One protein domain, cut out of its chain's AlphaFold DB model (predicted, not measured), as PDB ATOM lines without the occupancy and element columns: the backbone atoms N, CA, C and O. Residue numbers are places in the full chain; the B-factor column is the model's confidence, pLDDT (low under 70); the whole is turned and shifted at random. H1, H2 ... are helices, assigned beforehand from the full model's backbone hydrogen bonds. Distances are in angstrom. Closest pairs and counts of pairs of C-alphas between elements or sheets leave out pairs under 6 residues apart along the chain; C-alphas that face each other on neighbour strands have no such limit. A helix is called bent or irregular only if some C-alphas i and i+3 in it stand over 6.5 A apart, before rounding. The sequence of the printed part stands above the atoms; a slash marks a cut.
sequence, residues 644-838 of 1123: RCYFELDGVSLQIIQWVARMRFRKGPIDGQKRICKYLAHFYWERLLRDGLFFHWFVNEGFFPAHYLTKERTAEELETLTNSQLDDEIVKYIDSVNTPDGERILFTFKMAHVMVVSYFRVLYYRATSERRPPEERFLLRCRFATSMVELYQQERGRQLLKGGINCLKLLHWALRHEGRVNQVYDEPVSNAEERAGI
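AT A GLANCE: This is residues 644 to 838 of the 1123 residues of the protein "uncharacterized protein LOC108046417 isoform X3" of Drosophila rhopaloa (UniProt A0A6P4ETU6). One long helix, H8, runs through the core of a helical globule, with H2, H3, H4, H5, H10 and H11 packed round it at slants of 40 to 80 degrees. H6 and H7 lie at one end of the longest axis, H12 reaches out at the other end near H1, and the loop of residues 739 to 744 sticks out. The printed part has 195 residues with twelve named helices, H1 to H12 in order along the chain, and no named strand; the class is all helix. It is compact, with a radius of gyration of the C-alphas of 17.3 A and spans of 52 by 37 by 35 A.

HOW THE PARTS SIT: Start at H8, residues 749 to 767, the hub, which touches seven helices. H2, residues 651 to 661, touches it at a steep tilt of 40 degrees, opposite ways, the closest C-alphas being Ala 661 and Arg 761 at 4.6 A. H3, residues 673 to 687, touches H8 residues 754 to 762 at a steep tilt of 56 degrees, closest at Ala 681 and Ser 758, C-alphas 5.1 A apart. Look next for the closest C-alphas where H8 touches H5, residues 703 to 712, Ala 706 and Met 751 at 5.1 A; H4, residues 696 to 701, Val 699 and Met 755 at 6.3 A; H11, residues 807 to 822, Leu 808 and Ala 752 at 5.1 A; and H10, residues 779 to 795, Cys 782 and Leu 763 at 5.9 A. H9, residues 774 to 777, only just touches H8, with 3 pairs of C-alphas within 8 A, closest at Arg 777 and Arg 766, 4.7 A. Farther out, H7, residues 723 to 737, touches H5 about perpendicular at 86 degrees, the closest C-alphas being Ile 730 and Pro 705 at 6.2 A. H6, residues 715 to 720, only just touches H3, with 3 such pairs, closest at Glu 719 and Arg 675, 6.5 A. H1, residues 644 to 647, touches H10, closest at Phe 647 and Leu 780, 5.4 A. H12, residues 826 to 837, is close to H1 but not clearly touching, the C-alphas of Ala 832 and Tyr 646 being closest at 6.8 A. Every O i to N i+4 pair is within hydrogen-bond range in H2, H3, H4, H5, H7, H8, H10 and H12, against 1 of 2 in H6 and 9 of 12 in H11; H1 and H9 are too short for one.

IN THESE COORDINATES: Find C-alpha 749 at (-54.488, -95.796, 17.209); from there H8 runs 26.8 A to C-alpha 767 at (-73.456, -105.454, 33.539). H10 measures 24.3 A, H7 20.6 A and H3 20.5 A. H11, 19.9 A, is irregular, with C-alphas 816 and 819 7.6 A apart and a kink of 62 degrees near residue 816. H12 runs 16.6 A to C-alpha 837 at (-84.082, -125.960, 29.021).

THE WHOLE: The two C-alphas farthest apart, Glu 716 and Ile 838, are 55.6 A apart. The printed part has no cut; the links H2 to H3, H7 to H8 and H10 to H11 are long, 11 residues each. Mean pLDDT of the printed part is 89.7, with residues 646, 827 to 828 and 831 to 838 under 70.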
ATOM      1  N   ARG A 644     -77.898-117.136  30.581       75.94
ATOM      2  CA  ARG A 644     -76.958-116.012  30.758       75.94
ATOM      3  C   ARG A 644     -76.688-115.696  32.231       75.94
ATOM      4  O   ARG A 644     -75.609-115.193  32.537       75.94
ATOM      5  N   CYS A 645     -77.583-116.083  33.145       72.19
ATOM      6  CA  CYS A 645     -77.339-116.033  34.592       72.19
ATOM      7  C   CYS A 645     -76.092-116.839  35.009       72.19
ATOM      8  O   CYS A 645     -75.399-116.467  35.950       72.19
ATOM      9  N   TYR A 646     -75.747-117.909  34.285       64.12
ATOM     10  CA  TYR A 646     -74.548-118.710  34.553       64.12
ATOM     11  C   TYR A 646     -73.234-118.009  34.142       64.12
ATOM     12  O   TYR A 646     -72.146-118.506  34.441       64.12
ATOM     13  N   PHE A 647     -73.319-116.841  33.491       73.12
ATOM     14  CA  PHE A 647     -72.186-116.028  33.032       73.12
ATOM     15  C   PHE A 647     -72.021-114.711  33.807       73.12
ATOM     16  O   PHE A 647     -71.358-113.790  33.319       73.12
ATOM     17  N   GLU A 648     -72.580-114.620  35.018       77.00
ATOM     18  CA  GLU A 648     -72.345-113.483  35.910       77.00
ATOM     19  C   GLU A 648     -70.851-113.209  36.165       77.00
ATOM     20  O   GLU A 648     -69.966-114.064  36.055       77.00
ATOM     21  N   LEU A 649     -70.562-111.937  36.440       78.75
ATOM     22  CA  LEU A 649     -69.221-111.377  36.373       78.75
ATOM     23  C   LEU A 649     -68.635-111.221  37.773       78.75
ATOM     24  O   LEU A 649     -69.137-110.434  38.574       78.75
ATOM     25  N   ASP A 650     -67.512-111.890  38.038       79.12
ATOM     26  CA  ASP A 650     -66.745-111.626  39.254       79.12
ATOM     27  C   ASP A 650     -66.299-110.154  39.333       79.12
ATOM     28  O   ASP A 650     -66.131-109.443  38.333       79.12
ATOM     29  N   GLY A 651     -66.024-109.698  40.557       81.12
ATOM     30  CA  GLY A 651     -65.494-108.356  40.797       81.12
ATOM     31  C   GLY A 651     -64.189-108.065  40.040       81.12
ATOM     32  O   GLY A 651     -63.840-106.898  39.864       81.12
ATOM     33  N   VAL A 652     -63.476-109.095  39.563       81.06
ATOM     34  CA  VAL A 652     -62.288-108.967  38.703       81.06
ATOM     35  C   VAL A 652     -62.677-108.663  37.252       81.06
ATOM     36  O   VAL A 652     -62.103-107.743  36.674       81.06
ATOM     37  N   SER A 653     -63.671-109.348  36.682       88.12
ATOM     38  CA  SER A 653     -64.249-109.057  35.362       88.12
ATOM     39  C   SER A 653     -64.830-107.648  35.331       88.12
ATOM     40  O   SER A 653     -64.485-106.860  34.450       88.12
ATOM     41  N   LEU A 654     -65.609-107.275  36.353       92.25
ATOM     42  CA  LEU A 654     -66.119-105.909  36.502       92.25
ATOM     43  C   LEU A 654     -64.978-104.881  36.606       92.25
ATOM     44  O   LEU A 654     -65.028-103.851  35.933       92.25
ATOM     45  N   GLN A 655     -63.906-105.170  37.358       91.19
ATOM     46  CA  GLN A 655     -62.705-104.319  37.396       91.19
ATOM     47  C   GLN A 655     -61.994-104.225  36.037       91.19
ATOM     48  O   GLN A 655     -61.531-103.139  35.691       91.19
ATOM     49  N   ILE A 656     -61.905-105.307  35.252       93.88
ATOM     50  CA  ILE A 656     -61.319-105.287  33.900       93.88
ATOM     51  C   ILE A 656     -62.156-104.395  32.983       93.88
ATOM     52  O   ILE A 656     -61.609-103.477  32.372       93.88
ATOM     53  N   ILE A 657     -63.469-104.624  32.923       96.12
ATOM     54  CA  ILE A 657     -64.401-103.864  32.082       96.12
ATOM     55  C   ILE A 657     -64.350-102.373  32.456       96.12
ATOM     56  O   ILE A 657     -64.097-101.529  31.594       96.12
ATOM     57  N   GLN A 658     -64.470-102.047  33.748       96.81
ATOM     58  CA  GLN A 658     -64.392-100.674  34.261       96.81
ATOM     59  C   GLN A 658     -63.036-100.008  33.960       96.81
ATOM     60  O   GLN A 658     -62.976 -98.820  33.639       96.81
ATOM     61  N   TRP A 659     -61.935-100.760  34.050       95.75
ATOM     62  CA  TRP A 659     -60.585-100.268  33.766       95.75
ATOM     63  C   TRP A 659     -60.384 -99.936  32.286       95.75
ATOM     64  O   TRP A 659     -59.820 -98.882  31.979       95.75
ATOM     65  N   VAL A 660     -60.877-100.776  31.369       96.69
ATOM     66  CA  VAL A 660     -60.836-100.477  29.928       96.69
ATOM     67  C   VAL A 660     -61.743 -99.287  29.606       96.69
ATOM     68  O   VAL A 660     -61.287 -98.339  28.969       96.69
ATOM     69  N   ALA A 661     -62.969 -99.266  30.138       96.75
ATOM     70  CA  ALA A 661     -63.939 -98.173  29.996       96.75
ATOM     71  C   ALA A 661     -63.420 -96.795  30.473       96.75
ATOM     72  O   ALA A 661     -63.862 -95.744  29.990       96.75
ATOM     73  N   ARG A 662     -62.469 -96.789  31.420       95.75
ATOM     74  CA  ARG A 662     -61.830 -95.592  32.000       95.75
ATOM     75  C   ARG A 662     -60.408 -95.327  31.477       95.75
ATOM     76  O   ARG A 662     -59.748 -94.398  31.952       95.75
ATOM     77  N   MET A 663     -59.905 -96.104  30.517       94.75
ATOM     78  CA  MET A 663     -58.536 -95.941  30.021       94.75
ATOM     79  C   MET A 663     -58.372 -94.630  29.234       94.75
ATOM     80  O   MET A 663     -59.070 -94.388  28.258       94.75
ATOM     81  N   ARG A 664     -57.399 -93.798  29.630       94.19
ATOM     82  CA  ARG A 664     -57.030 -92.560  28.916       94.19
ATOM     83  C   ARG A 664     -56.090 -92.849  27.739       94.19
ATOM     84  O   ARG A 664     -55.228 -93.730  27.841       94.19
ATOM     85  N   PHE A 665     -56.209 -92.084  26.652       92.81
ATOM     86  CA  PHE A 665     -55.284 -92.173  25.518       92.81
ATOM     87  C   PHE A 665     -53.871 -91.720  25.924       92.81
ATOM     88  O   PHE A 665     -53.700 -90.903  26.830       92.81
ATOM     89  N   ARG A 666     -52.836 -92.298  25.297       90.12
ATOM     90  CA  ARG A 666     -51.424 -92.069  25.677       90.12
ATOM     91  C   ARG A 666     -50.607 -91.253  24.672       90.12
ATOM     92  O   ARG A 666     -49.557 -90.753  25.059       90.12
ATOM     93  N   LYS A 667     -51.047 -91.121  23.413       88.56
ATOM     94  CA  LYS A 667     -50.350 -90.338  22.369       88.56
ATOM     95  C   LYS A 667     -50.903 -88.893  22.276       88.56
ATOM     96  O   LYS A 667     -51.076 -88.378  21.181       88.56
ATOM     97  N   GLY A 668     -51.182 -88.258  23.421       90.31
ATOM     98  CA  GLY A 668     -51.841 -86.943  23.519       90.31
ATOM     99  C   GLY A 668     -53.327 -87.036  23.908       90.31
ATOM    100  O   GLY A 668     -53.800 -88.141  24.195       90.31
ATOM    101  N   PRO A 669     -54.054 -85.904  23.957       92.06
ATOM    102  CA  PRO A 669     -55.516 -85.912  23.943       92.06
ATOM    103  C   PRO A 669     -56.044 -86.433  22.594       92.06
ATOM    104  O   PRO A 669     -55.296 -86.581  21.624       92.06
ATOM    105  N   ILE A 670     -57.344 -86.710  22.540       95.12
ATOM    106  CA  ILE A 670     -58.098 -86.772  21.288       95.12
ATOM    107  C   ILE A 670     -59.087 -85.608  21.354       95.12
ATOM    108  O   ILE A 670     -59.789 -85.438  22.351       95.12
ATOM    109  N   ASP A 671     -59.088 -84.777  20.330       94.44
ATOM    110  CA  ASP A 671     -59.961 -83.610  20.238       94.44
ATOM    111  C   ASP A 671     -61.417 -84.101  20.135       94.44
ATOM    112  O   ASP A 671     -61.671 -85.157  19.560       94.44
ATOM    113  N   GLY A 672     -62.361 -83.450  20.824       94.12
ATOM    114  CA  GLY A 672     -63.748 -83.934  20.931       94.12
ATOM    115  C   GLY A 672     -63.955 -85.240  21.731       94.12
ATOM    116  O   GLY A 672     -65.070 -85.757  21.758       94.12
ATOM    117  N   GLN A 673     -62.942 -85.809  22.416       95.00
ATOM    118  CA  GLN A 673     -63.034 -87.173  22.992       95.00
ATOM    119  C   GLN A 673     -64.261 -87.428  23.890       95.00
ATOM    120  O   GLN A 673     -64.760 -88.558  23.898       95.00
ATOM    121  N   LYS A 674     -64.755 -86.429  24.644       94.88
ATOM    122  CA  LYS A 674     -65.980 -86.560  25.463       94.88
ATOM    123  C   LYS A 674     -67.175 -86.899  24.564       94.88
ATOM    124  O   LYS A 674     -67.796 -87.945  24.763       94.88
ATOM    125  N   ARG A 675     -67.435 -86.068  23.552       96.88
ATOM    126  CA  ARG A 675     -68.521 -86.216  22.576       96.88
ATOM    127  C   ARG A 675     -68.386 -87.460  21.711       96.88
ATOM    128  O   ARG A 675     -69.353 -88.213  21.615       96.88
ATOM    129  N   ILE A 676     -67.188 -87.741  21.192       97.44
ATOM    130  CA  ILE A 676     -66.903 -88.943  20.386       97.44
ATOM    131  C   ILE A 676     -67.223 -90.211  21.188       97.44
ATOM    132  O   ILE A 676     -67.904 -91.103  20.694       97.44
ATOM    133  N   CYS A 677     -66.795 -90.287  22.454       96.00
ATOM    134  CA  CYS A 677     -67.099 -91.446  23.298       96.00
ATOM    135  C   CYS A 677     -68.555 -91.466  23.809       96.00
ATOM    136  O   CYS A 677     -69.023 -92.532  24.201       96.00
ATOM    137  N   LYS A 678     -69.268 -90.326  23.832       96.12
ATOM    138  CA  LYS A 678     -70.716 -90.254  24.122       96.12
ATOM    139  C   LYS A 678     -71.520 -90.803  22.939       96.12
ATOM    140  O   LYS A 678     -72.373 -91.660  23.142       96.12
ATOM    141  N   TYR A 679     -71.193 -90.382  21.716       97.81
ATOM    142  CA  TYR A 679     -71.811 -90.906  20.498       97.81
ATOM    143  C   TYR A 679     -71.463 -92.384  20.269       97.81
ATOM    144  O   TYR A 679     -72.361 -93.191  20.078       97.81
ATOM    145  N   LEU A 680     -70.193 -92.798  20.364       97.62
ATOM    146  CA  LEU A 680     -69.852 -94.217  20.184       97.62
ATOM    147  C   LEU A 680     -70.492 -95.108  21.259       97.62
ATOM    148  O   LEU A 680     -70.818 -96.255  20.977       97.62
ATOM    149  N   ALA A 681     -70.718 -94.596  22.475       95.06
ATOM    150  CA  ALA A 681     -71.512 -95.311  23.470       95.06
ATOM    151  C   ALA A 681     -72.992 -95.428  23.058       95.06
ATOM    152  O   ALA A 681     -73.544 -96.508  23.215       95.06
ATOM    153  N   HIS A 682     -73.605 -94.381  22.492       95.50
ATOM    154  CA  HIS A 682     -74.955 -94.428  21.906       95.50
ATOM    155  C   HIS A 682     -75.049 -95.453  20.764       95.50
ATOM    156  O   HIS A 682     -75.842 -96.387  20.845       95.50
ATOM    157  N   PHE A 683     -74.160 -95.355  19.773       95.44
ATOM    158  CA  PHE A 683     -74.063 -96.290  18.652       95.44
ATOM    159  C   PHE A 683     -73.948 -97.745  19.133       95.44
ATOM    160  O   PHE A 683     -74.762 -98.591  18.768       95.44
ATOM    161  N   TYR A 684     -72.990 -98.054  20.019       94.75
ATOM    162  CA  TYR A 684     -72.869 -99.411  20.561       94.75
ATOM    163  C   TYR A 684     -74.068 -99.823  21.429       94.75
ATOM    164  O   TYR A 684     -74.314-101.021  21.541       94.75
ATOM    165  N   TRP A 685     -74.813 -98.884  22.027       93.19
ATOM    166  CA  TRP A 685     -76.030 -99.172  22.794       93.19
ATOM    167  C   TRP A 685     -77.166 -99.650  21.889       93.19
ATOM    168  O   TRP A 685     -77.740-100.707  22.141       93.19
ATOM    169  N   GLU A 686     -77.442 -98.924  20.803       91.19
ATOM    170  CA  GLU A 686     -78.462 -99.304  19.819       91.19
ATOM    171  C   GLU A 686     -78.102-100.574  19.034       91.19
ATOM    172  O   GLU A 686     -78.976-101.289  18.533       91.19
ATOM    173  N   ARG A 687     -76.807-100.857  18.881       84.75
ATOM    174  CA  ARG A 687     -76.295-102.061  18.209       84.75
ATOM    175  C   ARG A 687     -76.438-103.320  19.068       84.75
ATOM    176  O   ARG A 687     -76.445-104.430  18.534       84.75
ATOM    177  N   LEU A 688     -76.571-103.177  20.386       85.62
ATOM    178  CA  LEU A 688     -76.536-104.273  21.354       85.62
ATOM    179  C   LEU A 688     -77.867-105.051  21.426       85.62
ATOM    180  O   LEU A 688     -78.574-104.995  22.424       85.62
ATOM    181  N   LEU A 689     -78.213-105.777  20.356       84.81
ATOM    182  CA  LEU A 689     -79.507-106.469  20.220       84.81
ATOM    183  C   LEU A 689     -79.553-107.914  20.754       84.81
ATOM    184  O   LEU A 689     -80.632-108.435  21.008       84.81
ATOM    185  N   ARG A 690     -78.410-108.605  20.855       85.62
ATOM    186  CA  ARG A 690     -78.329-110.023  21.267       85.62
ATOM    187  C   ARG A 690     -77.090-110.274  22.112       85.62
ATOM    188  O   ARG A 690     -76.027-109.733  21.802       85.62
ATOM    189  N   ASP A 691     -77.201-111.082  23.159       86.62
ATOM    190  CA  ASP A 691     -76.016-111.546  23.880       86.62
ATOM    191  C   ASP A 691     -75.283-112.617  23.058       86.62
ATOM    192  O   ASP A 691     -75.909-113.321  22.266       86.62
ATOM    193  N   GLY A 692     -73.955-112.694  23.164       87.44
ATOM    194  CA  GLY A 692     -73.184-113.555  22.266       87.44
ATOM    195  C   GLY A 692     -71.664-113.409  22.330       87.44
ATOM    196  O   GLY A 692     -71.118-112.399  22.778       87.44
ATOM    197  N   LEU A 693     -70.988-114.451  21.848       88.38
ATOM    198  CA  LEU A 693     -69.542-114.678  21.930       88.38
ATOM    199  C   LEU A 693     -68.742-113.937  20.841       88.38
ATOM    200  O   LEU A 693     -67.921-114.522  20.138       88.38
ATOM    201  N   PHE A 694     -68.978-112.636  20.675       88.94
ATOM    202  CA  PHE A 694     -68.263-111.838  19.679       88.94
ATOM    203  C   PHE A 694     -67.834-110.468  20.215       88.94
ATOM    204  O   PHE A 694     -68.591-109.734  20.858       88.94
ATOM    205  N   PHE A 695     -66.573-110.140  19.945       91.56
ATOM    206  CA  PHE A 695     -65.854-108.981  20.460       91.56
ATOM    207  C   PHE A 695     -65.273-108.142  19.318       91.56
ATOM    208  O   PHE A 695     -65.622-106.972  19.182       91.56
ATOM    209  N   HIS A 696     -64.409-108.719  18.479       88.81
ATOM    210  CA  HIS A 696     -63.716-107.988  17.419       88.81
ATOM    211  C   HIS A 696     -64.682-107.550  16.318       88.81
ATOM    212  O   HIS A 696     -64.687-106.372  15.968       88.81
ATOM    213  N   TRP A 697     -65.540-108.454  15.829       81.69
ATOM    214  CA  TRP A 697     -66.535-108.122  14.800       81.69
ATOM    215  C   TRP A 697     -67.439-106.943  15.209       81.69
ATOM    216  O   TRP A 697     -67.523-105.951  14.494       81.69
ATOM    217  N   PHE A 698     -68.023-106.990  16.411       84.75
ATOM    218  CA  PHE A 698     -68.930-105.941  16.894       84.75
ATOM    219  C   PHE A 698     -68.221-104.637  17.273       84.75
ATOM    220  O   PHE A 698     -68.752-103.557  17.031       84.75
ATOM    221  N   VAL A 699     -67.006-104.690  17.837       87.81
ATOM    222  CA  VAL A 699     -66.231-103.455  18.054       87.81
ATOM    223  C   VAL A 699     -65.908-102.793  16.708       87.81
ATOM    224  O   VAL A 699     -65.964-101.564  16.622       87.81
ATOM    225  N   ASN A 700     -65.663-103.575  15.652       89.69
ATOM    226  CA  ASN A 700     -65.404-103.062  14.307       89.69
ATOM    227  C   ASN A 700     -66.629-102.462  13.597       89.69
ATOM    228  O   ASN A 700     -66.414-101.654  12.700       89.69
ATOM    229  N   GLU A 701     -67.878-102.716  14.016       89.69
ATOM    230  CA  GLU A 701     -69.030-101.934  13.513       89.69
ATOM    231  C   GLU A 701     -68.839-100.426  13.770       89.69
ATOM    232  O   GLU A 701     -69.284 -99.589  12.989       89.69
ATOM    233  N   GLY A 702     -68.101-100.064  14.827       94.12
ATOM    234  CA  GLY A 702     -67.721 -98.684  15.128       94.12
ATOM    235  C   GLY A 702     -66.569 -98.117  14.284       94.12
ATOM    236  O   GLY A 702     -66.092 -97.036  14.617       94.12
ATOM    237  N   PHE A 703     -66.077 -98.813  13.249       96.19
ATOM    238  CA  PHE A 703     -64.911 -98.390  12.454       96.19
ATOM    239  C   PHE A 703     -65.162 -97.100  11.663       96.19
ATOM    240  O   PHE A 703     -64.464 -96.114  11.896       96.19
ATOM    241  N   PHE A 704     -66.169 -97.084  10.781       95.81
ATOM    242  CA  PHE A 704     -66.542 -95.888  10.016       95.81
ATOM    243  C   PHE A 704     -66.996 -94.735  10.929       95.81
ATOM    244  O   PHE A 704     -66.429 -93.649  10.791       95.81
ATOM    245  N   PRO A 705     -67.873 -94.955  11.939       97.31
ATOM    246  CA  PRO A 705     -68.138 -93.960  12.975       97.31
ATOM    247  C   PRO A 705     -66.866 -93.371  13.599       97.31
ATOM    248  O   PRO A 705     -66.680 -92.159  13.622       97.31
ATOM    249  N   ALA A 706     -65.941 -94.209  14.077       97.19
ATOM    250  CA  ALA A 706     -64.720 -93.725  14.710       97.19
ATOM    251  C   ALA A 706     -63.761 -93.037  13.729       97.19
ATOM    252  O   ALA A 706     -62.971 -92.205  14.174       97.19
ATOM    253  N   HIS A 707     -63.802 -93.356  12.433       96.94
ATOM    254  CA  HIS A 707     -63.041 -92.629  11.420       96.94
ATOM    255  C   HIS A 707     -63.592 -91.213  11.246       96.94
ATOM    256  O   HIS A 707     -62.882 -90.247  11.535       96.94
ATOM    257  N   TYR A 708     -64.874 -91.112  10.887       97.44
ATOM    258  CA  TYR A 708     -65.590 -89.857  10.668       97.44
ATOM    259  C   TYR A 708     -65.384 -88.883  11.835       97.44
ATOM    260  O   TYR A 708     -64.831 -87.794  11.679       97.44
ATOM    261  N   LEU A 709     -65.680 -89.362  13.045       97.19
ATOM    262  CA  LEU A 709     -65.604 -88.606  14.293       97.19
ATOM    263  C   LEU A 709     -64.171 -88.279  14.765       97.19
ATOM    264  O   LEU A 709     -64.029 -87.558  15.747       97.19
ATOM    265  N   THR A 710     -63.105 -88.834  14.163       96.56
ATOM    266  CA  THR A 710     -61.708 -88.546  14.578       96.56
ATOM    267  C   THR A 710     -60.806 -87.960  13.489       96.56
ATOM    268  O   THR A 710     -59.666 -87.597  13.811       96.56
ATOM    269  N   LYS A 711     -61.290 -87.854  12.243       95.19
ATOM    270  CA  LYS A 711     -60.570 -87.254  11.107       95.19
ATOM    271  C   LYS A 711     -61.381 -86.190  10.363       95.19
ATOM    272  O   LYS A 711     -60.812 -85.148  10.064       95.19
ATOM    273  N   GLU A 712     -62.656 -86.444  10.066       93.88
ATOM    274  CA  GLU A 712     -63.429 -85.617   9.120       93.88
ATOM    275  C   GLU A 712     -64.230 -84.488   9.795       93.88
ATOM    276  O   GLU A 712     -64.685 -83.575   9.114       93.88
ATOM    277  N   ARG A 713     -64.394 -84.527  11.126       94.88
ATOM    278  CA  ARG A 713     -65.111 -83.512  11.920       94.88
ATOM    279  C   ARG A 713     -64.219 -82.865  12.978       94.88
ATOM    280  O   ARG A 713     -63.463 -83.563  13.663       94.88
ATOM    281  N   THR A 714     -64.326 -81.546  13.159       96.06
ATOM    282  CA  THR A 714     -63.656 -80.850  14.272       96.06
ATOM    283  C   THR A 714     -64.382 -81.061  15.603       96.06
ATOM    284  O   THR A 714     -65.544 -81.457  15.661       96.06
ATOM    285  N   ALA A 715     -63.697 -80.773  16.712       95.19
ATOM    286  CA  ALA A 715     -64.280 -80.889  18.049       95.19
ATOM    287  C   ALA A 715     -65.463 -79.933  18.293       95.19
ATOM    288  O   ALA A 715     -66.280 -80.216  19.164       95.19
ATOM    289  N   GLU A 716     -65.544 -78.825  17.552       96.50
ATOM    290  CA  GLU A 716     -66.581 -77.799  17.706       96.50
ATOM    291  C   GLU A 716     -67.867 -78.215  16.974       96.50
ATOM    292  O   GLU A 716     -68.935 -78.216  17.583       96.50
ATOM    293  N   GLU A 717     -67.757 -78.710  15.734       95.88
ATOM    294  CA  GLU A 717     -68.877 -79.313  14.983       95.88
ATOM    295  C   GLU A 717     -69.518 -80.494  15.726       95.88
ATOM    296  O   GLU A 717     -70.736 -80.654  15.747       95.88
ATOM    297  N   LEU A 718     -68.707 -81.344  16.365       95.88
ATOM    298  CA  LEU A 718     -69.230 -82.526  17.050       95.88
ATOM    299  C   LEU A 718     -70.121 -82.182  18.252       95.88
ATOM    300  O   LEU A 718     -71.036 -82.949  18.555       95.88
ATOM    301  N   GLU A 719     -69.857 -81.077  18.955       95.88
ATOM    302  CA  GLU A 719     -70.668 -80.655  20.107       95.88
ATOM    303  C   GLU A 719     -71.953 -79.910  19.677       95.88
ATOM    304  O   GLU A 719     -72.883 -79.841  20.480       95.88
ATOM    305  N   THR A 720     -72.056 -79.410  18.433       97.00
ATOM    306  CA  THR A 720     -73.307 -78.824  17.896       97.00
ATOM    307  C   THR A 720     -74.243 -79.863  17.271       97.00
ATOM    308  O   THR A 720     -75.461 -79.719  17.370       97.00
ATOM    309  N   LEU A 721     -73.704 -80.919  16.654       97.00
ATOM    310  CA  LEU A 721     -74.498 -81.974  16.015       97.00
ATOM    311  C   LEU A 721     -75.171 -82.896  17.047       97.00
ATOM    312  O   LEU A 721     -74.535 -83.378  17.990       97.00
ATOM    313  N   THR A 722     -76.454 -83.208  16.845       97.12
ATOM    314  CA  THR A 722     -77.191 -84.223  17.624       97.12
ATOM    315  C   THR A 722     -76.731 -85.647  17.281       97.12
ATOM    316  O   THR A 722     -75.947 -85.854  16.359       97.12
ATOM    317  N   ASN A 723     -77.180 -86.664  18.028       96.38
ATOM    318  CA  ASN A 723     -76.857 -88.051  17.666       96.38
ATOM    319  C   ASN A 723     -77.492 -88.452  16.328       96.38
ATOM    320  O   ASN A 723     -76.755 -88.911  15.474       96.38
ATOM    321  N   SER A 724     -78.789 -88.189  16.114       95.12
ATOM    322  CA  SER A 724     -79.472 -88.557  14.861       95.12
ATOM    323  C   SER A 724     -78.800 -87.936  13.634       95.12
ATOM    324  O   SER A 724     -78.554 -88.631  12.660       95.12
ATOM    325  N   GLN A 725     -78.406 -86.658  13.711       96.94
ATOM    326  CA  GLN A 725     -77.658 -86.010  12.628       96.94
ATOM    327  C   GLN A 725     -76.300 -86.682  12.380       96.94
ATOM    328  O   GLN A 725     -75.917 -86.858  11.229       96.94
ATOM    329  N   LEU A 726     -75.582 -87.092  13.434       96.56
ATOM    330  CA  LEU A 726     -74.343 -87.859  13.281       96.56
ATOM    331  C   LEU A 726     -74.593 -89.257  12.703       96.56
ATOM    332  O   LEU A 726     -73.777 -89.707  11.910       96.56
ATOM    333  N   ASP A 727     -75.689 -89.930  13.062       95.06
ATOM    334  CA  ASP A 727     -76.081 -91.215  12.476       95.06
ATOM    335  C   ASP A 727     -76.362 -91.046  10.959       95.06
ATOM    336  O   ASP A 727     -75.760 -91.756  10.149       95.06
ATOM    337  N   ASP A 728     -77.157 -90.043  10.558       95.25
ATOM    338  CA  ASP A 728     -77.479 -89.717   9.152       95.25
ATOM    339  C   ASP A 728     -76.246 -89.308   8.325       95.25
ATOM    340  O   ASP A 728     -76.119 -89.654   7.145       95.25
ATOM    341  N   GLU A 729     -75.343 -88.523   8.916       97.19
ATOM    342  CA  GLU A 729     -74.079 -88.125   8.293       97.19
ATOM    343  C   GLU A 729     -73.110 -89.300   8.172       97.19
ATOM    344  O   GLU A 729     -72.408 -89.413   7.167       97.19
ATOM    345  N   ILE A 730     -73.092 -90.201   9.159       96.12
ATOM    346  CA  ILE A 730     -72.250 -91.396   9.132       96.12
ATOM    347  C   ILE A 730     -72.729 -92.386   8.068       96.12
ATOM    348  O   ILE A 730     -71.862 -92.955   7.411       96.12
ATOM    349  N   VAL A 731     -74.042 -92.548   7.831       93.81
ATOM    350  CA  VAL A 731     -74.568 -93.306   6.671       93.81
ATOM    351  C   VAL A 731     -73.967 -92.758   5.372       93.81
ATOM    352  O   VAL A 731     -73.180 -93.440   4.722       93.81
ATOM    353  N   LYS A 732     -74.204 -91.475   5.074       95.94
ATOM    354  CA  LYS A 732     -73.721 -90.810   3.845       95.94
ATOM    355  C   LYS A 732     -72.191 -90.860   3.711       95.94
ATOM    356  O   LYS A 732     -71.651 -90.957   2.606       95.94
ATOM    357  N   TYR A 733     -71.475 -90.801   4.834       95.44
ATOM    358  CA  TYR A 733     -70.022 -90.962   4.877       95.44
ATOM    359  C   TYR A 733     -69.567 -92.397   4.551       95.44
ATOM    360  O   TYR A 733     -68.581 -92.583   3.836       95.44
ATOM    361  N   ILE A 734     -70.271 -93.415   5.054       93.81
ATOM    362  CA  ILE A 734     -70.015 -94.812   4.692       93.81
ATOM    363  C   ILE A 734     -70.232 -94.986   3.190       93.81
ATOM    364  O   ILE A 734     -69.333 -95.479   2.517       93.81
ATOM    365  N   ASP A 735     -71.367 -94.542   2.656       92.75
ATOM    366  CA  ASP A 735     -71.740 -94.797   1.258       92.75
ATOM    367  C   ASP A 735     -70.777 -94.136   0.259       92.75
ATOM    368  O   ASP A 735     -70.486 -94.693  -0.798       92.75
ATOM    369  N   SER A 736     -70.222 -92.972   0.615       94.62
ATOM    370  CA  SER A 736     -69.237 -92.264  -0.213       94.62
ATOM    371  C   SER A 736     -67.830 -92.878  -0.172       94.62
ATOM    372  O   SER A 736     -67.143 -92.871  -1.196       94.62
ATOM    373  N   VAL A 737     -67.383 -93.426   0.967       92.44
ATOM    374  CA  VAL A 737     -65.991 -93.910   1.137       92.44
ATOM    375  C   VAL A 737     -65.857 -95.440   1.079       92.44
ATOM    376  O   VAL A 737     -64.781 -95.952   0.782       92.44
ATOM    377  N   ASN A 738     -66.936 -96.197   1.285       89.75
ATOM    378  CA  ASN A 738     -66.983 -97.663   1.159       89.75
ATOM    379  C   ASN A 738     -67.219 -98.119  -0.302       89.75
ATOM    380  O   ASN A 738     -67.852 -99.144  -0.558       89.75
ATOM    381  N   THR A 739     -66.728 -97.333  -1.263       91.44
ATOM    382  CA  THR A 739     -66.740 -97.621  -2.702       91.44
ATOM    383  C   THR A 739     -65.560 -98.533  -3.079       91.44
ATOM    384  O   THR A 739     -64.521 -98.491  -2.416       91.44
ATOM    385  N   PRO A 740     -65.672 -99.380  -4.125       86.62
ATOM    386  CA  PRO A 740     -64.624-100.351  -4.472       86.62
ATOM    387  C   PRO A 740     -63.291 -99.695  -4.872       86.62
ATOM    388  O   PRO A 740     -62.230-100.249  -4.588       86.62
ATOM    389  N   ASP A 741     -63.357 -98.504  -5.469       91.56
ATOM    390  CA  ASP A 741     -62.209 -97.691  -5.889       91.56
ATOM    391  C   ASP A 741     -61.819 -96.612  -4.850       91.56
ATOM    392  O   ASP A 741     -60.968 -95.762  -5.114       91.56
ATOM    393  N   GLY A 742     -62.449 -96.620  -3.668       86.38
ATOM    394  CA  GLY A 742     -62.266 -95.615  -2.619       86.38
ATOM    395  C   GLY A 742     -60.900 -95.667  -1.920       86.38
ATOM    396  O   GLY A 742     -60.233 -96.704  -1.847       86.38
ATOM    397  N   GLU A 743     -60.475 -94.535  -1.343       90.06
ATOM    398  CA  GLU A 743     -59.231 -94.482  -0.563       90.06
ATOM    399  C   GLU A 743     -59.282 -95.428   0.649       90.06
ATOM    400  O   GLU A 743     -60.170 -95.358   1.502       90.06
ATOM    401  N   ARG A 744     -58.266 -96.290   0.780       90.62
ATOM    402  CA  ARG A 744     -58.172 -97.258   1.882       90.62
ATOM    403  C   ARG A 744     -57.993 -96.560   3.235       90.62
ATOM    404  O   ARG A 744     -56.872 -96.211   3.617       90.62
ATOM    405  N   ILE A 745     -59.082 -96.448   3.999       92.38
ATOM    406  CA  ILE A 745     -59.090 -95.905   5.365       92.38
ATOM    407  C   ILE A 745     -58.043 -96.617   6.246       92.38
ATOM    408  O   ILE A 745     -58.156 -97.802   6.570       92.38
ATOM    409  N   LEU A 746     -57.031 -95.872   6.698       93.31
ATOM    410  CA  LEU A 746     -55.969 -96.397   7.560       93.31
ATOM    411  C   LEU A 746     -56.435 -96.510   9.018       93.31
ATOM    412  O   LEU A 746     -56.698 -95.508   9.683       93.31
ATOM    413  N   PHE A 747     -56.466 -97.728   9.566       94.00
ATOM    414  CA  PHE A 747     -56.955 -97.948  10.929       94.00
ATOM    415  C   PHE A 747     -56.010 -97.379  12.006       94.00
ATOM    416  O   PHE A 747     -54.953 -97.944  12.309       94.00
ATOM    417  N   THR A 748     -56.386 -96.251  12.617       95.50
ATOM    418  CA  THR A 748     -55.492 -95.513  13.525       95.50
ATOM    419  C   THR A 748     -55.557 -95.963  14.990       95.50
ATOM    420  O   THR A 748     -56.562 -96.468  15.499       95.50
ATOM    421  N   PHE A 749     -54.492 -95.660  15.746       95.69
ATOM    422  CA  PHE A 749     -54.488 -95.796  17.209       95.69
ATOM    423  C   PHE A 749     -55.557 -94.935  17.914       95.69
ATOM    424  O   PHE A 749     -55.954 -95.306  19.020       95.69
ATOM    425  N   LYS A 750     -55.996 -93.807  17.322       96.88
ATOM    426  CA  LYS A 750     -57.075 -92.962  17.871       96.88
ATOM    427  C   LYS A 750     -58.413 -93.706  17.773       96.88
ATOM    428  O   LYS A 750     -59.046 -93.926  18.804       96.88
ATOM    429  N   MET A 751     -58.770 -94.174  16.573       96.94
ATOM    430  CA  MET A 751     -60.001 -94.933  16.295       96.94
ATOM    431  C   MET A 751     -60.112 -96.164  17.196       96.94
ATOM    432  O   MET A 751     -61.035 -96.272  18.001       96.94
ATOM    433  N   ALA A 752     -59.099 -97.039  17.160       97.00
ATOM    434  CA  ALA A 752     -59.075 -98.256  17.968       97.00
ATOM    435  C   ALA A 752     -59.213 -97.972  19.476       97.00
ATOM    436  O   ALA A 752     -59.764 -98.788  20.214       97.00
ATOM    437  N   HIS A 753     -58.711 -96.826  19.955       97.50
ATOM    438  CA  HIS A 753     -58.889 -96.415  21.343       97.50
ATOM    439  C   HIS A 753     -60.338 -96.023  21.649       97.50
ATOM    440  O   HIS A 753     -60.899 -96.568  22.599       97.50
ATOM    441  N   VAL A 754     -60.949 -95.127  20.866       97.56
ATOM    442  CA  VAL A 754     -62.325 -94.667  21.133       97.56
ATOM    443  C   VAL A 754     -63.362 -95.778  20.940       97.56
ATOM    444  O   VAL A 754     -64.272 -95.877  21.759       97.56
ATOM    445  N   MET A 755     -63.172 -96.672  19.962       97.88
ATOM    446  CA  MET A 755     -64.005 -97.864  19.742       97.88
ATOM    447  C   MET A 755     -64.007 -98.776  20.976       97.88
ATOM    448  O   MET A 755     -65.029 -98.940  21.642       97.88
ATOM    449  N   VAL A 756     -62.835 -99.304  21.357       97.50
ATOM    450  CA  VAL A 756     -62.707-100.239  22.489       97.50
ATOM    451  C   VAL A 756     -63.165 -99.599  23.803       97.50
ATOM    452  O   VAL A 756     -63.901-100.226  24.560       97.50
ATOM    453  N   VAL A 757     -62.770 -98.354  24.093       97.25
ATOM    454  CA  VAL A 757     -63.142 -97.695  25.358       97.25
ATOM    455  C   VAL A 757     -64.652 -97.438  25.440       97.25
ATOM    456  O   VAL A 757     -65.229 -97.636  26.507       97.25
ATOM    457  N   SER A 758     -65.306 -97.051  24.340       97.75
ATOM    458  CA  SER A 758     -66.756 -96.795  24.335       97.75
ATOM    459  C   SER A 758     -67.564 -98.089  24.426       97.75
ATOM    460  O   SER A 758     -68.495 -98.166  25.225       97.75
ATOM    461  N   TYR A 759     -67.150 -99.143  23.719       97.38
ATOM    462  CA  TYR A 759     -67.752-100.472  23.847       97.38
ATOM    463  C   TYR A 759     -67.665-101.012  25.284       97.38
ATOM    464  O   TYR A 759     -68.674-101.419  25.858       97.38
ATOM    465  N   PHE A 760     -66.493-100.936  25.927       97.50
ATOM    466  CA  PHE A 760     -66.355-101.374  27.322       97.50
ATOM    467  C   PHE A 760     -67.140-100.500  28.320       97.50
ATOM    468  O   PHE A 760     -67.517-101.007  29.375       97.50
ATOM    469  N   ARG A 761     -67.447 -99.228  28.009       97.00
ATOM    470  CA  ARG A 761     -68.404 -98.427  28.803       97.00
ATOM    471  C   ARG A 761     -69.820 -98.978  28.693       97.00
ATOM    472  O   ARG A 761     -70.468 -99.138  29.721       97.00
ATOM    473  N   VAL A 762     -70.278 -99.296  27.482       96.62
ATOM    474  CA  VAL A 762     -71.601 -99.904  27.257       96.62
ATOM    475  C   VAL A 762     -71.721-101.229  28.011       96.62
ATOM    476  O   VAL A 762     -72.666-101.397  28.776       96.62
ATOM    477  N   LEU A 763     -70.722-102.112  27.896       95.69
ATOM    478  CA  LEU A 763     -70.672-103.358  28.670       95.69
ATOM    479  C   LEU A 763     -70.707-103.107  30.187       95.69
ATOM    480  O   LEU A 763     -71.458-103.775  30.890       95.69
ATOM    481  N   TYR A 764     -69.952-102.126  30.699       96.44
ATOM    482  CA  TYR A 764     -69.976-101.773  32.124       96.44
ATOM    483  C   TYR A 764     -71.384-101.373  32.592       96.44
ATOM    484  O   TYR A 764     -71.913-101.959  33.533       96.44
ATOM    485  N   TYR A 765     -72.009-100.411  31.903       95.75
ATOM    486  CA  TYR A 765     -73.339 -99.896  32.246       95.75
ATOM    487  C   TYR A 765     -74.474-100.907  32.036       95.75
ATOM    488  O   TYR A 765     -75.545-100.735  32.617       95.75
ATOM    489  N   ARG A 766     -74.272-101.938  31.208       93.56
ATOM    490  CA  ARG A 766     -75.195-103.072  31.072       93.56
ATOM    491  C   ARG A 766     -75.015-104.064  32.223       93.56
ATOM    492  O   ARG A 766     -75.983-104.343  32.924       93.56
ATOM    493  N   ALA A 767     -73.783-104.490  32.491       92.19
ATOM    494  CA  ALA A 767     -73.456-105.454  33.539       92.19
ATOM    495  C   ALA A 767     -73.841-104.998  34.961       92.19
ATOM    496  O   ALA A 767     -74.400-105.787  35.729       92.19
ATOM    497  N   THR A 768     -73.555-103.737  35.317       93.75
ATOM    498  CA  THR A 768     -73.811-103.184  36.663       93.75
ATOM    499  C   THR A 768     -75.199-102.548  36.810       93.75
ATOM    500  O   THR A 768     -75.381-101.681  37.660       93.75
ATOM    501  N   SER A 769     -76.163-102.891  35.952       92.00
ATOM    502  CA  SER A 769     -77.520-102.348  36.030       92.00
ATOM    503  C   SER A 769     -78.462-103.337  36.701       92.00
ATOM    504  O   SER A 769     -78.977-104.246  36.061       92.00
ATOM    505  N   GLU A 770     -78.699-103.123  37.993       84.38
ATOM    506  CA  GLU A 770     -79.633-103.908  38.818       84.38
ATOM    507  C   GLU A 770     -81.085-103.803  38.318       84.38
ATOM    508  O   GLU A 770     -81.858-104.742  38.451       84.38
ATOM    509  N   ARG A 771     -81.443-102.685  37.668       89.88
ATOM    510  CA  ARG A 771     -82.770-102.453  37.068       89.88
ATOM    511  C   ARG A 771     -83.028-103.219  35.758       89.88
ATOM    512  O   ARG A 771     -84.094-103.030  35.181       89.88
ATOM    513  N   ARG A 772     -82.077-104.007  35.234       85.75
ATOM    514  CA  ARG A 772     -82.249-104.743  33.963       85.75
ATOM    515  C   ARG A 772     -82.322-106.253  34.176       85.75
ATOM    516  O   ARG A 772     -81.527-106.776  34.959       85.75
ATOM    517  N   PRO A 773     -83.195-106.963  33.441       85.88
ATOM    518  CA  PRO A 773     -83.248-108.418  33.494       85.88
ATOM    519  C   PRO A 773     -81.952-109.036  32.912       85.88
ATOM    520  O   PRO A 773     -81.254-108.367  32.138       85.88
ATOM    521  N   PRO A 774     -81.571-110.274  33.294       81.50
ATOM    522  CA  PRO A 774     -80.303-110.905  32.898       81.50
ATOM    523  C   PRO A 774     -80.034-110.897  31.387       81.50
ATOM    524  O   PRO A 774     -78.913-110.600  30.958       81.50
ATOM    525  N   GLU A 775     -81.082-111.111  30.595       82.69
ATOM    526  CA  GLU A 775     -81.108-111.104  29.134       82.69
ATOM    527  C   GLU A 775     -80.542-109.793  28.565       82.69
ATOM    528  O   GLU A 775     -79.824-109.798  27.561       82.69
ATOM    529  N   GLU A 776     -80.860-108.682  29.236       88.12
ATOM    530  CA  GLU A 776     -80.496-107.303  28.909       88.12
ATOM    531  C   GLU A 776     -79.220-106.812  29.609       88.12
ATOM    532  O   GLU A 776     -78.780-105.685  29.351       88.12
ATOM    533  N   ARG A 777     -78.607-107.609  30.493       89.56
ATOM    534  CA  ARG A 777     -77.315-107.277  31.129       89.56
ATOM    535  C   ARG A 777     -76.113-107.687  30.264       89.56
ATOM    536  O   ARG A 777     -74.999-107.244  30.542       89.56
ATOM    537  N   PHE A 778     -76.339-108.455  29.191       91.69
ATOM    538  CA  PHE A 778     -75.333-108.925  28.219       91.69
ATOM    539  C   PHE A 778     -74.133-109.618  28.884       91.69
ATOM    540  O   PHE A 778     -72.966-109.333  28.588       91.69
ATOM    541  N   LEU A 779     -74.435-110.486  29.851       89.25
ATOM    542  CA  LEU A 779     -73.462-111.126  30.731       89.25
ATOM    543  C   LEU A 779     -72.480-112.007  29.948       89.25
ATOM    544  O   LEU A 779     -71.270-111.913  30.180       89.25
ATOM    545  N   LEU A 780     -72.956-112.774  28.961       88.94
ATOM    546  CA  LEU A 780     -72.113-113.661  28.155       88.94
ATOM    547  C   LEU A 780     -71.084-112.863  27.342       88.94
ATOM    548  O   LEU A 780     -69.885-113.154  27.390       88.94
ATOM    549  N   ARG A 781     -71.523-111.801  26.661       92.81
ATOM    550  CA  ARG A 781     -70.664-110.889  25.895       92.81
ATOM    551  C   ARG A 781     -69.700-110.123  26.801       92.81
ATOM    552  O   ARG A 781     -68.525-109.984  26.454       92.81
ATOM    553  N   CYS A 782     -70.140-109.670  27.977       93.69
ATOM    554  CA  CYS A 782     -69.256-109.056  28.973       93.69
ATOM    555  C   CYS A 782     -68.158-110.026  29.433       93.69
ATOM    556  O   CYS A 782     -66.980-109.653  29.525       93.69
ATOM    557  N   ARG A 783     -68.524-111.288  29.678       90.19
ATOM    558  CA  ARG A 783     -67.614-112.357  30.095       90.19
ATOM    559  C   ARG A 783     -66.631-112.726  28.974       90.19
ATOM    560  O   ARG A 783     -65.440-112.894  29.244       90.19
ATOM    561  N   PHE A 784     -67.088-112.758  27.722       93.75
ATOM    562  CA  PHE A 784     -66.257-112.990  26.535       93.75
ATOM    563  C   PHE A 784     -65.259-111.846  26.287       93.75
ATOM    564  O   PHE A 784     -64.048-112.078  26.224       93.75
ATOM    565  N   ALA A 785     -65.736-110.598  26.247       95.44
ATOM    566  CA  ALA A 785     -64.902-109.402  26.087       95.44
ATOM    567  C   ALA A 785     -63.842-109.281  27.197       95.44
ATOM    568  O   ALA A 785     -62.697-108.901  26.935       95.44
ATOM    569  N   THR A 786     -64.196-109.668  28.428       94.62
ATOM    570  CA  THR A 786     -63.242-109.799  29.535       94.62
ATOM    571  C   THR A 786     -62.145-110.804  29.189       94.62
ATOM    572  O   THR A 786     -60.974-110.427  29.147       94.62
ATOM    573  N   SER A 787     -62.502-112.055  28.875       92.06
ATOM    574  CA  SER A 787     -61.539-113.122  28.557       92.06
ATOM    575  C   SER A 787     -60.598-112.768  27.395       92.06
ATOM    576  O   SER A 787     -59.411-113.098  27.452       92.06
ATOM    577  N   MET A 788     -61.070-112.019  26.393       95.19
ATOM    578  CA  MET A 788     -60.231-111.489  25.306       95.19
ATOM    579  C   MET A 788     -59.134-110.537  25.825       95.19
ATOM    580  O   MET A 788     -57.973-110.642  25.422       95.19
ATOM    581  N   VAL A 789     -59.458-109.646  26.770       95.88
ATOM    582  CA  VAL A 789     -58.475-108.760  27.426       95.88
ATOM    583  C   VAL A 789     -57.528-109.541  28.344       95.88
ATOM    584  O   VAL A 789     -56.329-109.242  28.380       95.88
ATOM    585  N   GLU A 790     -58.033-110.538  29.072       91.56
ATOM    586  CA  GLU A 790     -57.227-111.364  29.979       91.56
ATOM    587  C   GLU A 790     -56.160-112.166  29.230       91.56
ATOM    588  O   GLU A 790     -54.973-112.080  29.562       91.56
ATOM    589  N   LEU A 791     -56.567-112.896  28.189       89.62
ATOM    590  CA  LEU A 791     -55.679-113.728  27.378       89.62
ATOM    591  C   LEU A 791     -54.649-112.878  26.621       89.62
ATOM    592  O   LEU A 791     -53.459-113.203  26.648       89.62
ATOM    593  N   TYR A 792     -55.061-111.736  26.057       95.19
ATOM    594  CA  TYR A 792     -54.140-110.773  25.445       95.19
ATOM    595  C   TYR A 792     -53.048-110.300  26.422       95.19
ATOM    596  O   TYR A 792     -51.872-110.232  26.060       95.19
ATOM    597  N   GLN A 793     -53.391-109.987  27.676       92.19
ATOM    598  CA  GLN A 793     -52.399-109.564  28.676       92.19
ATOM    599  C   GLN A 793     -51.507-110.724  29.134       92.19
ATOM    600  O   GLN A 793     -50.295-110.540  29.293       92.19
ATOM    601  N   GLN A 794     -52.085-111.915  29.310       86.06
ATOM    602  CA  GLN A 794     -51.375-113.119  29.740       86.06
ATOM    603  C   GLN A 794     -50.335-113.566  28.705       86.06
ATOM    604  O   GLN A 794     -49.178-113.793  29.064       86.06
ATOM    605  N   GLU A 795     -50.688-113.604  27.416       88.44
ATOM    606  CA  GLU A 795     -49.752-113.934  26.329       88.44
ATOM    607  C   GLU A 795     -48.661-112.865  26.142       88.44
ATOM    608  O   GLU A 795     -47.536-113.176  25.747       88.44
ATOM    609  N   ARG A 796     -48.944-111.606  26.502       88.81
ATOM    610  CA  ARG A 796     -47.937-110.530  26.573       88.81
ATOM    611  C   ARG A 796     -47.087-110.571  27.853       88.81
ATOM    612  O   ARG A 796     -46.200-109.729  27.999       88.81
ATOM    613  N   GLY A 797     -47.334-111.509  28.773       85.50
ATOM    614  CA  GLY A 797     -46.615-111.637  30.045       85.50
ATOM    615  C   GLY A 797     -46.822-110.451  30.996       85.50
ATOM    616  O   GLY A 797     -45.924-110.121  31.775       85.50
ATOM    617  N   ARG A 798     -47.966-109.763  30.898       85.94
ATOM    618  CA  ARG A 798     -48.273-108.526  31.632       85.94
ATOM    619  C   ARG A 798     -49.185-108.802  32.824       85.94
ATOM    620  O   ARG A 798     -50.061-109.657  32.771       85.94
ATOM    621  N   GLN A 799     -49.015-108.030  33.899       83.19
ATOM    622  CA  GLN A 799     -49.957-108.060  35.021       83.19
ATOM    623  C   GLN A 799     -51.273-107.380  34.621       83.19
ATOM    624  O   GLN A 799     -51.273-106.219  34.196       83.19
ATOM    625  N   LEU A 800     -52.380-108.103  34.813       82.69
ATOM    626  CA  LEU A 800     -53.754-107.612  34.698       82.69
ATOM    627  C   LEU A 800     -53.949-106.300  35.492       82.69
ATOM    628  O   LEU A 800     -53.286-106.090  36.511       82.69
ATOM    629  N   LEU A 801     -54.832-105.415  35.013       86.25
ATOM    630  CA  LEU A 801     -55.181-104.093  35.575       86.25
ATOM    631  C   LEU A 801     -54.030-103.061  35.667       86.25
ATOM    632  O   LEU A 801     -54.279-101.859  35.734       86.25
ATOM    633  N   LYS A 802     -52.760-103.487  35.632       86.38
ATOM    634  CA  LYS A 802     -51.573-102.610  35.717       86.38
ATOM    635  C   LYS A 802     -50.918-102.360  34.356       86.38
ATOM    636  O   LYS A 802     -50.413-101.268  34.095       86.38
ATOM    637  N   GLY A 803     -50.884-103.371  33.488       83.62
ATOM    638  CA  GLY A 803     -50.266-103.282  32.165       83.62
ATOM    639  C   GLY A 803     -51.146-102.524  31.174       83.62
ATOM    640  O   GLY A 803     -52.146-103.061  30.717       83.62
ATOM    641  N   GLY A 804     -50.772-101.299  30.794       89.69
ATOM    642  CA  GLY A 804     -51.555-100.498  29.839       89.69
ATOM    643  C   GLY A 804     -51.834-101.231  28.518       89.69
ATOM    644  O   GLY A 804     -50.910-101.755  27.884       89.69
ATOM    645  N   ILE A 805     -53.105-101.258  28.111       94.75
ATOM    646  CA  ILE A 805     -53.562-101.857  26.851       94.75
ATOM    647  C   ILE A 805     -53.195-100.934  25.682       94.75
ATOM    648  O   ILE A 805     -53.145 -99.713  25.807       94.75
ATOM    649  N   ASN A 806     -52.926-101.540  24.528       95.31
ATOM    650  CA  ASN A 806     -52.875-100.858  23.241       95.31
ATOM    651  C   ASN A 806     -54.051-101.411  22.431       95.31
ATOM    652  O   ASN A 806     -54.016-102.582  22.059       95.31
ATOM    653  N   CYS A 807     -55.104-100.613  22.235       96.69
ATOM    654  CA  CYS A 807     -56.372-101.098  21.687       96.69
ATOM    655  C   CYS A 807     -56.235-101.636  20.257       96.69
ATOM    656  O   CYS A 807     -56.785-102.688  19.961       96.69
ATOM    657  N   LEU A 808     -55.413-100.997  19.414       95.75
ATOM    658  CA  LEU A 808     -55.121-101.478  18.059       95.75
ATOM    659  C   LEU A 808     -54.509-102.888  18.090       95.75
ATOM    660  O   LEU A 808     -54.891-103.771  17.328       95.75
ATOM    661  N   LYS A 809     -53.601-103.141  19.041       95.69
ATOM    662  CA  LYS A 809     -52.982-104.464  19.229       95.69
ATOM    663  C   LYS A 809     -53.890-105.485  19.905       95.69
ATOM    664  O   LYS A 809     -53.687-106.673  19.674       95.69
ATOM    665  N   LEU A 810     -54.852-105.046  20.718       96.44
ATOM    666  CA  LEU A 810     -55.908-105.909  21.242       96.44
ATOM    667  C   LEU A 810     -56.833-106.357  20.104       96.44
ATOM    668  O   LEU A 810     -57.097-107.546  20.004       96.44
ATOM    669  N   LEU A 811     -57.246-105.450  19.210       95.94
ATOM    670  CA  LEU A 811     -58.104-105.782  18.066       95.94
ATOM    671  C   LEU A 811     -57.394-106.671  17.034       95.94
ATOM    672  O   LEU A 811     -57.926-107.719  16.688       95.94
ATOM    673  N   HIS A 812     -56.155-106.365  16.630       94.12
ATOM    674  CA  HIS A 812     -55.394-107.260  15.738       94.12
ATOM    675  C   HIS A 812     -55.064-108.631  16.359       94.12
ATOM    676  O   HIS A 812     -54.872-109.603  15.631       94.12
ATOM    677  N   TRP A 813     -54.960-108.722  17.691       96.00
ATOM    678  CA  TRP A 813     -54.843-110.007  18.391       96.00
ATOM    679  C   TRP A 813     -56.195-110.732  18.408       96.00
ATOM    680  O   TRP A 813     -56.249-111.919  18.104       96.00
ATOM    681  N   ALA A 814     -57.282-110.010  18.679       93.94
ATOM    682  CA  ALA A 814     -58.637-110.542  18.712       93.94
ATOM    683  C   ALA A 814     -59.060-111.116  17.353       93.94
ATOM    684  O   ALA A 814     -59.463-112.270  17.311       93.94
ATOM    685  N   LEU A 815     -58.832-110.406  16.242       92.06
ATOM    686  CA  LEU A 815     -59.054-110.899  14.871       92.06
ATOM    687  C   LEU A 815     -58.468-112.302  14.622       92.06
ATOM    688  O   LEU A 815     -59.054-113.110  13.915       92.06
ATOM    689  N   ARG A 816     -57.303-112.605  15.208       92.81
ATOM    690  CA  ARG A 816     -56.583-113.878  15.012       92.81
ATOM    691  C   ARG A 816     -56.941-114.958  16.031       92.81
ATOM    692  O   ARG A 816     -56.483-116.093  15.902       92.81
ATOM    693  N   HIS A 817     -57.679-114.609  17.082       91.19
ATOM    694  CA  HIS A 817     -57.883-115.473  18.245       91.19
ATOM    695  C   HIS A 817     -59.327-115.541  18.746       91.19
ATOM    696  O   HIS A 817     -59.597-116.392  19.584       91.19
ATOM    697  N   GLU A 818     -60.248-114.738  18.215       90.94
ATOM    698  CA  GLU A 818     -61.677-114.747  18.542       90.94
ATOM    699  C   GLU A 818     -62.271-116.151  18.400       90.94
ATOM    700  O   GLU A 818     -62.744-116.690  19.392       90.94
ATOM    701  N   GLY A 819     -62.098-116.816  17.251       88.44
ATOM    702  CA  GLY A 819     -62.543-118.206  17.065       88.44
ATOM    703  C   GLY A 819     -61.909-119.209  18.044       88.44
ATOM    704  O   GLY A 819     -62.584-120.113  18.526       88.44
ATOM    705  N   ARG A 820     -60.637-119.017  18.430       86.88
ATOM    706  CA  ARG A 820     -59.962-119.848  19.451       86.88
ATOM    707  C   ARG A 820     -60.543-119.620  20.851       86.88
ATOM    708  O   ARG A 820     -60.549-120.545  21.654       86.88
ATOM    709  N   VAL A 821     -60.972-118.400  21.176       81.81
ATOM    710  CA  VAL A 821     -61.619-118.104  22.463       81.81
ATOM    711  C   VAL A 821     -63.077-118.560  22.438       81.81
ATOM    712  O   VAL A 821     -63.532-119.114  23.430       81.81
ATOM    713  N   ASN A 822     -63.770-118.440  21.303       84.31
ATOM    714  CA  ASN A 822     -65.116-118.973  21.090       84.31
ATOM    715  C   ASN A 822     -65.167-120.489  21.348       84.31
ATOM    716  O   ASN A 822     -65.955-120.933  22.171       84.31
ATOM    717  N   GLN A 823     -64.205-121.248  20.812       76.50
ATOM    718  CA  GLN A 823     -64.028-122.689  21.075       76.50
ATOM    719  C   GLN A 823     -63.828-123.070  22.556       76.50
ATOM    720  O   GLN A 823     -63.975-124.235  22.914       76.50
ATOM    721  N   VAL A 824     -63.484-122.120  23.435       70.31
ATOM    722  CA  VAL A 824     -63.394-122.342  24.895       70.31
ATOM    723  C   VAL A 824     -64.737-122.081  25.596       70.31
ATOM    724  O   VAL A 824     -64.902-122.462  26.754       70.31
ATOM    725  N   TYR A 825     -65.686-121.451  24.903       74.69
ATOM    726  CA  TYR A 825     -67.035-121.129  25.366       74.69
ATOM    727  C   TYR A 825     -68.137-121.957  24.691       74.69
ATOM    728  O   TYR A 825     -69.174-122.114  25.320       74.69
ATOM    729  N   ASP A 826     -67.923-122.526  23.498       75.06
ATOM    730  CA  ASP A 826     -68.927-123.330  22.775       75.06
ATOM    731  C   ASP A 826     -69.523-124.456  23.645       75.06
ATOM    732  O   ASP A 826     -70.740-124.561  23.786       75.06
ATOM    733  N   GLU A 827     -68.675-125.253  24.309       65.81
ATOM    734  CA  GLU A 827     -69.126-126.283  25.259       65.81
ATOM    735  C   GLU A 827     -69.794-125.671  26.513       65.81
ATOM    736  O   GLU A 827     -70.939-126.025  26.787       65.81
ATOM    737  N   PRO A 828     -69.173-124.738  27.273       62.25
ATOM    738  CA  PRO A 828     -69.839-124.084  28.402       62.25
ATOM    739  C   PRO A 828     -71.186-123.425  28.083       62.25
ATOM    740  O   PRO A 828     -72.080-123.485  28.922       62.25
ATOM    741  N   VAL A 829     -71.348-122.810  26.908       70.75
ATOM    742  CA  VAL A 829     -72.605-122.180  26.476       70.75
ATOM    743  C   VAL A 829     -73.633-123.234  26.100       70.75
ATOM    744  O   VAL A 829     -74.724-123.196  26.653       70.75
ATOM    745  N   SER A 830     -73.284-124.232  25.282       70.69
ATOM    746  CA  SER A 830     -74.209-125.326  24.961       70.69
ATOM    747  C   SER A 830     -74.667-126.077  26.219       70.69
ATOM    748  O   SER A 830     -75.842-126.409  26.350       70.69
ATOM    749  N   ASN A 831     -73.773-126.283  27.191       57.41
ATOM    750  CA  ASN A 831     -74.109-126.894  28.478       57.41
ATOM    751  C   ASN A 831     -75.018-125.985  29.325       57.41
ATOM    752  O   ASN A 831     -75.920-126.477  29.996       57.41
ATOM    753  N   ALA A 832     -74.790-124.670  29.305       61.47
ATOM    754  CA  ALA A 832     -75.607-123.677  29.997       61.47
ATOM    755  C   ALA A 832     -77.019-123.556  29.388       61.47
ATOM    756  O   ALA A 832     -77.998-123.515  30.131       61.47
ATOM    757  N   GLU A 833     -77.126-123.545  28.058       65.69
ATOM    758  CA  GLU A 833     -78.386-123.555  27.302       65.69
ATOM    759  C   GLU A 833     -79.179-124.846  27.554       65.69
ATOM    760  O   GLU A 833     -80.374-124.786  27.840       65.69
ATOM    761  N   GLU A 834     -78.512-126.007  27.546       60.62
ATOM    762  CA  GLU A 834     -79.125-127.292  27.906       60.62
ATOM    763  C   GLU A 834     -79.697-127.229  29.336       60.62
ATOM    764  O   GLU A 834     -80.885-127.476  29.529       60.62
ATOM    765  N   ARG A 835     -78.913-126.768  30.324       57.69
ATOM    766  CA  ARG A 835     -79.347-126.569  31.729       57.69
ATOM    767  C   ARG A 835     -80.492-125.581  31.913       57.69
ATOM    768  O   ARG A 835     -81.238-125.711  32.875       57.69
ATOM    769  N   ALA A 836     -80.619-124.591  31.041       62.12
ATOM    770  CA  ALA A 836     -81.741-123.660  31.058       62.12
ATOM    771  C   ALA A 836     -83.039-124.288  30.521       62.12
ATOM    772  O   ALA A 836     -84.114-123.968  31.019       62.12
ATOM    773  N   GLY A 837     -82.941-125.199  29.546       56.66
ATOM    774  CA  GLY A 837     -84.082-125.960  29.021       56.66
ATOM    775  C   GLY A 837     -84.493-127.177  29.866       56.66
ATOM    776  O   GLY A 837     -85.566-127.741  29.643       56.66
ATOM    777  N   ILE A 838     -83.663-127.599  30.824       55.19
ATOM    778  CA  ILE A 838     -83.920-128.748  31.705       55.19
ATOM    779  C   ILE A 838     -84.938-128.359  32.796       55.19
ATOM    780  O   ILE A 838     -84.597-127.936  33.898       55.19
TER     781      ILE A 838